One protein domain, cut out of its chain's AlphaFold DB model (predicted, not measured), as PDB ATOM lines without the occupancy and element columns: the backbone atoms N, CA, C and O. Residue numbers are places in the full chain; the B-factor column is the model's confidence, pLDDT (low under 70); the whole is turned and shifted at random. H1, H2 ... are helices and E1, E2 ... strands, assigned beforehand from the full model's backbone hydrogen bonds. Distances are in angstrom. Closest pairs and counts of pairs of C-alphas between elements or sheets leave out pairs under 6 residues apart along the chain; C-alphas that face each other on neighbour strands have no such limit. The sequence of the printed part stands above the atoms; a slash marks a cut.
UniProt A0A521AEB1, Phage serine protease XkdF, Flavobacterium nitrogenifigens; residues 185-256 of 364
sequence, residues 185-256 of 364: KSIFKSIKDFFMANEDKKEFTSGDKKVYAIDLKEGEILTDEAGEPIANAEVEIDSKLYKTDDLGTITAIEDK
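This is residues 185 to 256 of the 364 residues of the protein "Phage serine protease XkdF" of Flavobacterium nitrogenifigens (UniProt A0A521AEB1). One helix, H1, stands at one end of an elongated body, and a small three-stranded sheet, E3 to E5, makes the other end. Between them lie the hairpin of E1 and E2 and a long unnamed loop, residues 214 to 233, that winds through the middle. The 72 printed residues hold H1 E1 E2 E3 E4 E5 along the chain, mixed in class; the sheets, E1 - E2 and E3 - E4 - E5, are antiparallel. The whole is compact, with a radius of gyration of the C-alphas of 11.2 A and spans of 33 by 21 by 19 A.

H1, residues 185 to 197, begins with C-alpha 185 at (33.134, -21.768, -60.252) and is 17.9 A long. E1 is residues 202 to 206, 12.9 A, and E2 residues 209 to 213, 13.4 A. E3 is residues 234 to 237, 9.8 A, and E4 residues 240 to 244, 13.0 A. E5, residues 250 to 255, 14.1 A, ends with C-alpha 255 at (34.169, 9.612, -52.095).

In H1 every O i to N i+4 pair is within hydrogen-bond range. H1 and E2 are only just apart, their closest C-alphas 8.2 A from each other. E1 and E2 form an antiparallel hairpin at 142 degrees, with N 204 and O 211 at 2.8 A. The closest C-alphas of E1 and E3 are those of Ser 206 and Ile 237, 5.1 A apart. E3, E4 and E5 form a meander, each strand the antiparallel neighbour of the one before, with N 235 and O 242 at 2.9 A and N 241 and O 254 at 2.8 A. H1 is not on this sheet.

The two C-alphas farthest apart, those of Ser 186 and Lys 256, are 34.3 A from each other. The printed part has no cut, and the link from E2 to E3 is long, 20 residues. The mean pLDDT of the printed part is 81.3; residues 185 to 187, 219 and 256 are under 70.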
ATOM      1  N   LYS A 185      31.888 -21.343 -59.611       69.31
ATOM      2  CA  LYS A 185      33.134 -21.768 -60.252       69.31
ATOM      3  C   LYS A 185      33.139 -21.608 -61.779       69.31
ATOM      4  O   LYS A 185      34.181 -21.309 -62.345       69.31
ATOM      5  N   SER A 186      32.002 -21.805 -62.446       68.50
ATOM      6  CA  SER A 186      31.858 -21.612 -63.894       68.50
ATOM      7  C   SER A 186      31.809 -20.134 -64.270       68.50
ATOM      8  O   SER A 186      32.472 -19.746 -65.222       68.50
ATOM      9  N   ILE A 187      31.078 -19.307 -63.511       69.75
ATOM     10  CA  ILE A 187      31.043 -17.852 -63.736       69.75
ATOM     11  C   ILE A 187      32.428 -17.245 -63.493       69.75
ATOM     12  O   ILE A 187      32.927 -16.507 -64.333       69.75
ATOM     13  N   PHE A 188      33.079 -17.610 -62.387       73.56
ATOM     14  CA  PHE A 188      34.419 -17.133 -62.047       73.56
ATOM     15  C   PHE A 188      35.438 -17.553 -63.105       73.56
ATOM     16  O   PHE A 188      36.268 -16.746 -63.507       73.56
ATOM     17  N   LYS A 189      35.331 -18.782 -63.627       75.56
ATOM     18  CA  LYS A 189      36.167 -19.231 -64.741       75.56
ATOM     19  C   LYS A 189      35.942 -18.388 -66.001       75.56
ATOM     20  O   LYS A 189      36.920 -18.016 -66.632       75.56
ATOM     21  N   SER A 190      34.699 -18.058 -66.351       72.25
ATOM     22  CA  SER A 190      34.414 -17.194 -67.504       72.25
ATOM     23  C   SER A 190      34.925 -15.764 -67.311       72.25
ATOM     24  O   SER A 190      35.489 -15.199 -68.243       72.25
ATOM     25  N   ILE A 191      34.782 -15.190 -66.109       74.81
ATOM     26  CA  ILE A 191      35.327 -13.862 -65.777       74.81
ATOM     27  C   ILE A 191      36.855 -13.885 -65.877       74.81
ATOM     28  O   ILE A 191      37.441 -13.023 -66.529       74.81
ATOM     29  N   LYS A 192      37.496 -14.913 -65.317       79.56
ATOM     30  CA  LYS A 192      38.942 -15.109 -65.406       79.56
ATOM     31  C   LYS A 192      39.415 -15.239 -66.847       79.56
ATOM     32  O   LYS A 192      40.340 -14.539 -67.248       79.56
ATOM     33  N   ASP A 193      38.784 -16.115 -67.629       76.75
ATOM     34  CA  ASP A 193      39.132 -16.339 -69.033       76.75
ATOM     35  C   ASP A 193      38.961 -15.034 -69.842       76.75
ATOM     36  O   ASP A 193      39.824 -14.693 -70.651       76.75
ATOM     37  N   PHE A 194      37.910 -14.253 -69.563       77.25
ATOM     38  CA  PHE A 194      37.669 -12.942 -70.170       77.25
ATOM     39  C   PHE A 194      38.753 -11.916 -69.811       77.25
ATOM     40  O   PHE A 194      39.357 -11.341 -70.712       77.25
ATOM     41  N   PHE A 195      39.064 -11.708 -68.528       75.44
ATOM     42  CA  PHE A 195      40.081 -10.734 -68.106       75.44
ATOM     43  C   PHE A 195      41.504 -11.138 -68.505       75.44
ATOM     44  O   PHE A 195      42.340 -10.281 -68.808       75.44
ATOM     45  N   MET A 196      41.792 -12.438 -68.562       78.12
ATOM     46  CA  MET A 196      43.076 -12.942 -69.045       78.12
ATOM     47  C   MET A 196      43.256 -12.716 -70.544       78.12
ATOM     48  O   MET A 196      44.343 -12.320 -70.963       78.12
ATOM     49  N   ALA A 197      42.197 -12.907 -71.334       74.81
ATOM     50  CA  ALA A 197      42.226 -12.716 -72.781       74.81
ATOM     51  C   ALA A 197      42.079 -11.249 -73.223       74.81
ATOM     52  O   ALA A 197      42.426 -10.926 -74.357       74.81
ATOM     53  N   ASN A 198      41.558 -10.366 -72.366       75.75
ATOM     54  CA  ASN A 198      41.310  -8.973 -72.722       75.75
ATOM     55  C   ASN A 198      42.596  -8.126 -72.635       75.75
ATOM     56  O   ASN A 198      43.262  -8.083 -71.591       75.75
ATOM     57  N   GLU A 199      42.940  -7.457 -73.738       74.75
ATOM     58  CA  GLU A 199      44.086  -6.543 -73.847       74.75
ATOM     59  C   GLU A 199      43.771  -5.140 -73.300       74.75
ATOM     60  O   GLU A 199      44.688  -4.423 -72.909       74.75
ATOM     61  N   ASP A 200      42.489  -4.778 -73.178       76.25
ATOM     62  CA  ASP A 200      42.031  -3.462 -72.709       76.25
ATOM     63  C   ASP A 200      41.925  -3.355 -71.174       76.25
ATOM     64  O   ASP A 200      41.441  -2.346 -70.649       76.25
ATOM     65  N   LYS A 201      42.362  -4.377 -70.422       83.25
ATOM     66  CA  LYS A 201      42.393  -4.303 -68.954       83.25
ATOM     67  C   LYS A 201      43.367  -3.215 -68.497       83.25
ATOM     68  O   LYS A 201      44.519  -3.164 -68.924       83.25
ATOM     69  N   LYS A 202      42.913  -2.363 -67.584       86.50
ATOM     70  CA  LYS A 202      43.723  -1.318 -66.957       86.50
ATOM     71  C   LYS A 202      44.142  -1.765 -65.567       86.50
ATOM     72  O   LYS A 202      43.356  -2.378 -64.848       86.50
ATOM     73  N   GLU A 203      45.384  -1.457 -65.214       88.12
ATOM     74  CA  GLU A 203      45.926  -1.657 -63.871       88.12
ATOM     75  C   GLU A 203      45.607  -0.432 -63.007       88.12
ATOM     76  O   GLU A 203      45.849   0.705 -63.414       88.12
ATOM     77  N   PHE A 204      45.109  -0.681 -61.803       86.81
ATOM     78  CA  PHE A 204      44.855   0.312 -60.770       86.81
ATOM     79  C   PHE A 204      45.539  -0.108 -59.468       86.81
ATOM     80  O   PHE A 204      45.791  -1.290 -59.223       86.81
ATOM     81  N   THR A 205      45.849   0.871 -58.621       85.12
ATOM     82  CA  THR A 205      46.513   0.634 -57.334       85.12
ATOM     83  C   THR A 205      45.511   0.805 -56.200       85.12
ATOM     84  O   THR A 205      44.903   1.864 -56.075       85.12
ATOM     85  N   SER A 206      45.367  -0.229 -55.370       84.56
ATOM     86  CA  SER A 206      44.584  -0.204 -54.134       84.56
ATOM     87  C   SER A 206      45.491  -0.500 -52.945       84.56
ATOM     88  O   SER A 206      45.759  -1.663 -52.622       84.56
ATOM     89  N   GLY A 207      45.985   0.552 -52.290       78.75
ATOM     90  CA  GLY A 207      47.031   0.437 -51.270       78.75
ATOM     91  C   GLY A 207      48.301  -0.191 -51.857       78.75
ATOM     92  O   GLY A 207      48.822   0.296 -52.855       78.75
ATOM     93  N   ASP A 208      48.760  -1.303 -51.282       76.38
ATOM     94  CA  ASP A 208      49.934  -2.051 -51.768       76.38
ATOM     95  C   ASP A 208      49.596  -3.125 -52.826       76.38
ATOM     96  O   ASP A 208      50.470  -3.886 -53.248       76.38
ATOM     97  N   LYS A 209      48.326  -3.244 -53.243       82.12
ATOM     98  CA  LYS A 209      47.855  -4.287 -54.169       82.12
ATOM     99  C   LYS A 209      47.481  -3.709 -55.532       82.12
ATOM    100  O   LYS A 209      46.889  -2.636 -55.624       82.12
ATOM    101  N   LYS A 210      47.775  -4.470 -56.588       87.75
ATOM    102  CA  LYS A 210      47.328  -4.186 -57.956       87.75
ATOM    103  C   LYS A 210      45.973  -4.829 -58.210       87.75
ATOM    104  O   LYS A 210      45.787  -6.007 -57.908       87.75
ATOM    105  N   VAL A 211      45.058  -4.060 -58.782       90.12
ATOM    106  CA  VAL A 211      43.726  -4.518 -59.188       90.12
ATOM    107  C   VAL A 211      43.484  -4.143 -60.646       90.12
ATOM    108  O   VAL A 211      44.049  -3.168 -61.138       90.12
ATOM    109  N   TYR A 212      42.673  -4.924 -61.350       87.06
ATOM    110  CA  TYR A 212      42.453  -4.775 -62.785       87.06
ATOM    111  C   TYR A 212      40.966  -4.646 -63.101       87.06
ATOM    112  O   TYR A 212      40.148  -5.425 -62.607       87.06
ATOM    113  N   ALA A 213      40.626  -3.681 -63.953       87.06
ATOM    114  CA  ALA A 213      39.275  -3.454 -64.470       87.06
ATOM    115  C   ALA A 213      39.343  -2.875 -65.896       87.06
ATOM    116  O   ALA A 213      40.376  -2.347 -66.308       87.06
ATOM    117  N   ILE A 214      38.256  -2.957 -66.666       81.75
ATOM    118  CA  ILE A 214      38.160  -2.280 -67.977       81.75
ATOM    119  C   ILE A 214      37.942  -0.770 -67.768       81.75
ATOM    120  O   ILE A 214      38.548   0.082 -68.437       81.75
ATOM    121  N   ASP A 215      37.092  -0.435 -66.797       83.12
ATOM    122  CA  ASP A 215      36.779   0.926 -66.378       83.12
ATOM    123  C   ASP A 215      36.339   0.956 -64.901       83.12
ATOM    124  O   ASP A 215      35.949  -0.071 -64.348       83.12
ATOM    125  N   LEU A 216      36.398   2.124 -64.258       85.56
ATOM    126  CA  LEU A 216      36.037   2.313 -62.843       85.56
ATOM    127  C   LEU A 216      34.658   2.973 -62.698       85.56
ATOM    128  O   LEU A 216      34.532   4.084 -62.179       85.56
ATOM    129  N   LYS A 217      33.617   2.287 -63.173       82.06
ATOM    130  CA  LYS A 217      32.209   2.712 -63.071       82.06
ATOM    131  C   LYS A 217      31.339   1.576 -62.528       82.06
ATOM    132  O   LYS A 217      31.719   0.411 -62.607       82.06
ATOM    133  N   GLU A 218      30.165   1.910 -61.999       75.56
ATOM    134  CA  GLU A 218      29.191   0.908 -61.551       75.56
ATOM    135  C   GLU A 218      28.835  -0.070 -62.683       75.56
ATOM    136  O   GLU A 218      28.654   0.324 -63.837       75.56
ATOM    137  N   GLY A 219      28.751  -1.355 -62.343       69.12
ATOM    138  CA  GLY A 219      28.514  -2.445 -63.287       69.12
ATOM    139  C   GLY A 219      29.775  -3.050 -63.915       69.12
ATOM    140  O   GLY A 219      29.665  -4.092 -64.557       69.12
ATOM    141  N   GLU A 220      30.959  -2.456 -63.731       82.19
ATOM    142  CA  GLU A 220      32.233  -3.052 -64.171       82.19
ATOM    143  C   GLU A 220      32.801  -4.017 -63.125       82.19
ATOM    144  O   GLU A 220      32.519  -3.897 -61.934       82.19
ATOM    145  N   ILE A 221      33.617  -4.977 -63.565       84.06
ATOM    146  CA  ILE A 221      34.186  -6.021 -62.702       84.06
ATOM    147  C   ILE A 221      35.614  -5.652 -62.287       84.06
ATOM    148  O   ILE A 221      36.456  -5.341 -63.132       84.06
ATOM    149  N   LEU A 222      35.889  -5.749 -60.987       88.19
ATOM    150  CA  LEU A 222      37.222  -5.653 -60.395       88.19
ATOM    151  C   LEU A 222      37.816  -7.048 -60.199       88.19
ATOM    152  O   LEU A 222      37.201  -7.924 -59.587       88.19
ATOM    153  N   THR A 223      39.040  -7.237 -60.685       87.75
ATOM    154  CA  THR A 223      39.796  -8.491 -60.570       87.75
ATOM    155  C   THR A 223      41.175  -8.271 -59.957       87.75
ATOM    156  O   THR A 223      41.696  -7.153 -59.942       87.75
ATOM    157  N   ASP A 224      41.774  -9.333 -59.428       88.44
ATOM    158  CA  ASP A 224      43.181  -9.348 -59.031       88.44
ATOM    159  C   ASP A 224      44.120  -9.632 -60.225       88.44
ATOM    160  O   ASP A 224      43.695  -9.774 -61.372       88.44
ATOM    161  N   GLU A 225      45.427  -9.729 -59.968       83.94
ATOM    162  CA  GLU A 225      46.431 -10.062 -60.993       83.94
ATOM    163  C   GLU A 225      46.221 -11.442 -61.636       83.94
ATOM    164  O   GLU A 225      46.618 -11.664 -62.779       83.94
ATOM    165  N   ALA A 226      45.561 -12.365 -60.936       82.06
ATOM    166  CA  ALA A 226      45.204 -13.678 -61.450       82.06
ATOM    167  C   ALA A 226      43.860 -13.680 -62.206       82.06
ATOM    168  O   ALA A 226      43.428 -14.750 -62.656       82.06
ATOM    169  N   GLY A 227      43.238 -12.511 -62.406       78.06
ATOM    170  CA  GLY A 227      41.946 -12.358 -63.071       78.06
ATOM    171  C   GLY A 227      40.784 -12.893 -62.236       78.06
ATOM    172  O   GLY A 227      39.695 -13.093 -62.770       78.06
ATOM    173  N   GLU A 228      41.008 -13.167 -60.949       84.06
ATOM    174  CA  GLU A 228      39.962 -13.614 -60.040       84.06
ATOM    175  C   GLU A 228      39.142 -12.398 -59.583       84.06
ATOM    176  O   GLU A 228      39.724 -11.369 -59.221       84.06
ATOM    177  N   PRO A 229      37.799 -12.476 -59.586       86.06
ATOM    178  CA  PRO A 229      36.964 -11.364 -59.160       86.06
ATOM    179  C   PRO A 229      37.152 -11.045 -57.675       86.06
ATOM    180  O   PRO A 229      37.126 -11.935 -56.819       86.06
ATOM    181  N   ILE A 230      37.271  -9.757 -57.356       87.69
ATOM    182  CA  ILE A 230      37.381  -9.267 -55.980       87.69
ATOM    183  C   ILE A 230      35.973  -9.175 -55.386       87.69
ATOM    184  O   ILE A 230      35.336  -8.126 -55.431       87.69
ATOM    185  N   ALA A 231      35.462 -10.289 -54.866       86.00
ATOM    186  CA  ALA A 231      34.084 -10.402 -54.390       86.00
ATOM    187  C   ALA A 231      33.860  -9.826 -52.974       86.00
ATOM    188  O   ALA A 231      34.667 -10.068 -52.076       86.00
ATOM    189  N   ASN A 232      32.715  -9.163 -52.762       83.19
ATOM    190  CA  ASN A 232      32.243  -8.603 -51.484       83.19
ATOM    191  C   ASN A 232      33.305  -7.778 -50.736       83.19
ATOM    192  O   ASN A 232      33.504  -7.958 -49.532       83.19
ATOM    193  N   ALA A 233      34.017  -6.914 -51.455       85.62
ATOM    194  CA  ALA A 233      35.112  -6.128 -50.908       85.62
ATOM    195  C   ALA A 233      34.871  -4.628 -51.079       85.62
ATOM    196  O   ALA A 233      34.156  -4.185 -51.978       85.62
ATOM    197  N   GLU A 234      35.533  -3.851 -50.228       88.25
ATOM    198  CA  GLU A 234      35.669  -2.409 -50.391       88.25
ATOM    199  C   GLU A 234      37.112  -2.119 -50.811       88.25
ATOM    200  O   GLU A 234      38.062  -2.455 -50.098       88.25
ATOM    201  N   VAL A 235      37.280  -1.566 -52.009       86.06
ATOM    202  CA  VAL A 235      38.582  -1.333 -52.641       86.06
ATOM    203  C   VAL A 235      38.786   0.172 -52.766       86.06
ATOM    204  O   VAL A 235      37.966   0.858 -53.371       86.06
ATOM    205  N   GLU A 236      39.862   0.702 -52.189       86.56
ATOM    206  CA  GLU A 236      40.193   2.127 -52.294       86.56
ATOM    207  C   GLU A 236      41.094   2.353 -53.510       86.56
ATOM    208  O   GLU A 236      42.224   1.874 -53.531       86.56
ATOM    209  N   ILE A 237      40.615   3.094 -54.510       86.50
ATOM    210  CA  ILE A 237      41.383   3.467 -55.707       86.50
ATOM    211  C   ILE A 237      41.247   4.977 -55.885       86.50
ATOM    212  O   ILE A 237      40.136   5.501 -55.870       86.50
ATOM    213  N   ASP A 238      42.365   5.692 -56.024       81.81
ATOM    214  CA  ASP A 238      42.392   7.144 -56.267       81.81
ATOM    215  C   ASP A 238      41.505   7.966 -55.301       81.81
ATOM    216  O   ASP A 238      40.762   8.860 -55.708       81.81
ATOM    217  N   SER A 239      41.576   7.651 -53.998       77.12
ATOM    218  CA  SER A 239      40.804   8.300 -52.919       77.12
ATOM    219  C   SER A 239      39.278   8.131 -53.006       77.12
ATOM    220  O   SER A 239      38.532   8.861 -52.350       77.12
ATOM    221  N   LYS A 240      38.811   7.136 -53.768       84.19
ATOM    222  CA  LYS A 240      37.415   6.692 -53.817       84.19
ATOM    223  C   LYS A 240      37.293   5.250 -53.355       84.19
ATOM    224  O   LYS A 240      38.174   4.431 -53.605       84.19
ATOM    225  N   LEU A 241      36.190   4.949 -52.684       85.31
ATOM    226  CA  LEU A 241      35.859   3.629 -52.178       85.31
ATOM    227  C   LEU A 241      34.901   2.931 -53.146       85.31
ATOM    228  O   LEU A 241      33.795   3.408 -53.393       85.31
ATOM    229  N   TYR A 242      35.326   1.794 -53.683       86.75
ATOM    230  CA  TYR A 242      34.564   0.969 -54.615       86.75
ATOM    231  C   TYR A 242      34.048  -0.270 -53.888       86.75
ATOM    232  O   TYR A 242      34.845  -1.082 -53.418       86.75
ATOM    233  N   LYS A 243      32.725  -0.431 -53.806       86.38
ATOM    234  CA  LYS A 243      32.090  -1.601 -53.176       86.38
ATOM    235  C   LYS A 243      31.735  -2.635 -54.231       86.38
ATOM    236  O   LYS A 243      31.059  -2.296 -55.206       86.38
ATOM    237  N   THR A 244      32.137  -3.887 -54.037       86.00
ATOM    238  CA  THR A 244      31.866  -4.974 -54.985       86.00
ATOM    239  C   THR A 244      30.835  -5.982 -54.485       86.00
ATOM    240  O   THR A 244      30.698  -6.208 -53.284       86.00
ATOM    241  N   ASP A 245      30.103  -6.603 -55.411       77.62
ATOM    242  CA  ASP A 245      29.194  -7.719 -55.119       77.62
ATOM    243  C   ASP A 245      29.910  -9.081 -55.068       77.62
ATOM    244  O   ASP A 245      31.138  -9.179 -55.128       77.62
ATOM    245  N   ASP A 246      29.142 -10.170 -54.974       82.06
ATOM    246  CA  ASP A 246      29.667 -11.531 -54.857       82.06
ATOM    247  C   ASP A 246      30.325 -12.089 -56.131       82.06
ATOM    248  O   ASP A 246      30.874 -13.195 -56.089       82.06
ATOM    249  N   LEU A 247      30.294 -11.336 -57.235       79.44
ATOM    250  CA  LEU A 247      30.968 -11.620 -58.502       79.44
ATOM    251  C   LEU A 247      32.058 -10.587 -58.835       79.44
ATOM    252  O   LEU A 247      32.627 -10.644 -59.922       79.44
ATOM    253  N   GLY A 248      32.371  -9.669 -57.914       83.50
ATOM    254  CA  GLY A 248      33.384  -8.630 -58.106       83.50
ATOM    255  C   GLY A 248      32.909  -7.409 -58.897       83.50
ATOM    256  O   GLY A 248      33.732  -6.585 -59.289       83.50
ATOM    257  N   THR A 249      31.603  -7.267 -59.133       82.25
ATOM    258  CA  THR A 249      31.015  -6.127 -59.847       82.25
ATOM    259  C   THR A 249      30.952  -4.906 -58.939       82.25
ATOM    260  O   THR A 249      30.449  -5.008 -57.823       82.25
ATOM    261  N   ILE A 250      31.391  -3.739 -59.410       82.44
ATOM    262  CA  ILE A 250      31.262  -2.461 -58.705       82.44
ATOM    263  C   ILE A 250      29.777  -2.110 -58.581       82.44
ATOM    264  O   ILE A 250      29.085  -1.923 -59.580       82.44
ATOM    265  N   THR A 251      29.300  -1.990 -57.349       79.56
ATOM    266  CA  THR A 251      27.900  -1.674 -57.019       79.56
ATOM    267  C   THR A 251      27.709  -0.275 -56.457       79.56
ATOM    268  O   THR A 251      26.599   0.244 -56.520       79.56
ATOM    269  N   ALA A 252      28.765   0.330 -55.915       80.12
ATOM    270  CA  ALA A 252      28.749   1.699 -55.425       80.12
ATOM    271  C   ALA A 252      30.156   2.298 -55.474       80.12
ATOM    272  O   ALA A 252      31.150   1.588 -55.276       80.12
ATOM    273  N   ILE A 253      30.217   3.607 -55.712       87.62
ATOM    274  CA  ILE A 253      31.441   4.409 -55.683       87.62
ATOM    275  C   ILE A 253      31.201   5.572 -54.723       87.62
ATOM    276  O   ILE A 253      30.353   6.426 -54.978       87.62
ATOM    277  N   GLU A 254      31.938   5.601 -53.619       83.88
ATOM    278  CA  GLU A 254      31.832   6.629 -52.583       83.88
ATOM    279  C   GLU A 254      33.122   7.455 -52.537       83.88
ATOM    280  O   GLU A 254      34.224   6.918 -52.644       83.88
ATOM    281  N   ASP A 255      33.004   8.773 -52.377       79.00
ATOM    282  CA  ASP A 255      34.169   9.612 -52.095       79.00
ATOM    283  C   ASP A 255      34.606   9.370 -50.644       79.00
ATOM    284  O   ASP A 255      33.774   9.361 -49.730       79.00
ATOM    285  N   LYS A 256      35.908   9.161 -50.416       60.03
ATOM    286  CA  LYS A 256      36.439   8.973 -49.061       60.03
ATOM    287  C   LYS A 256      36.131  10.229 -48.233       60.03
ATOM    288  O   LYS A 256      36.545  11.318 -48.639       60.03
TER     289      LYS A 256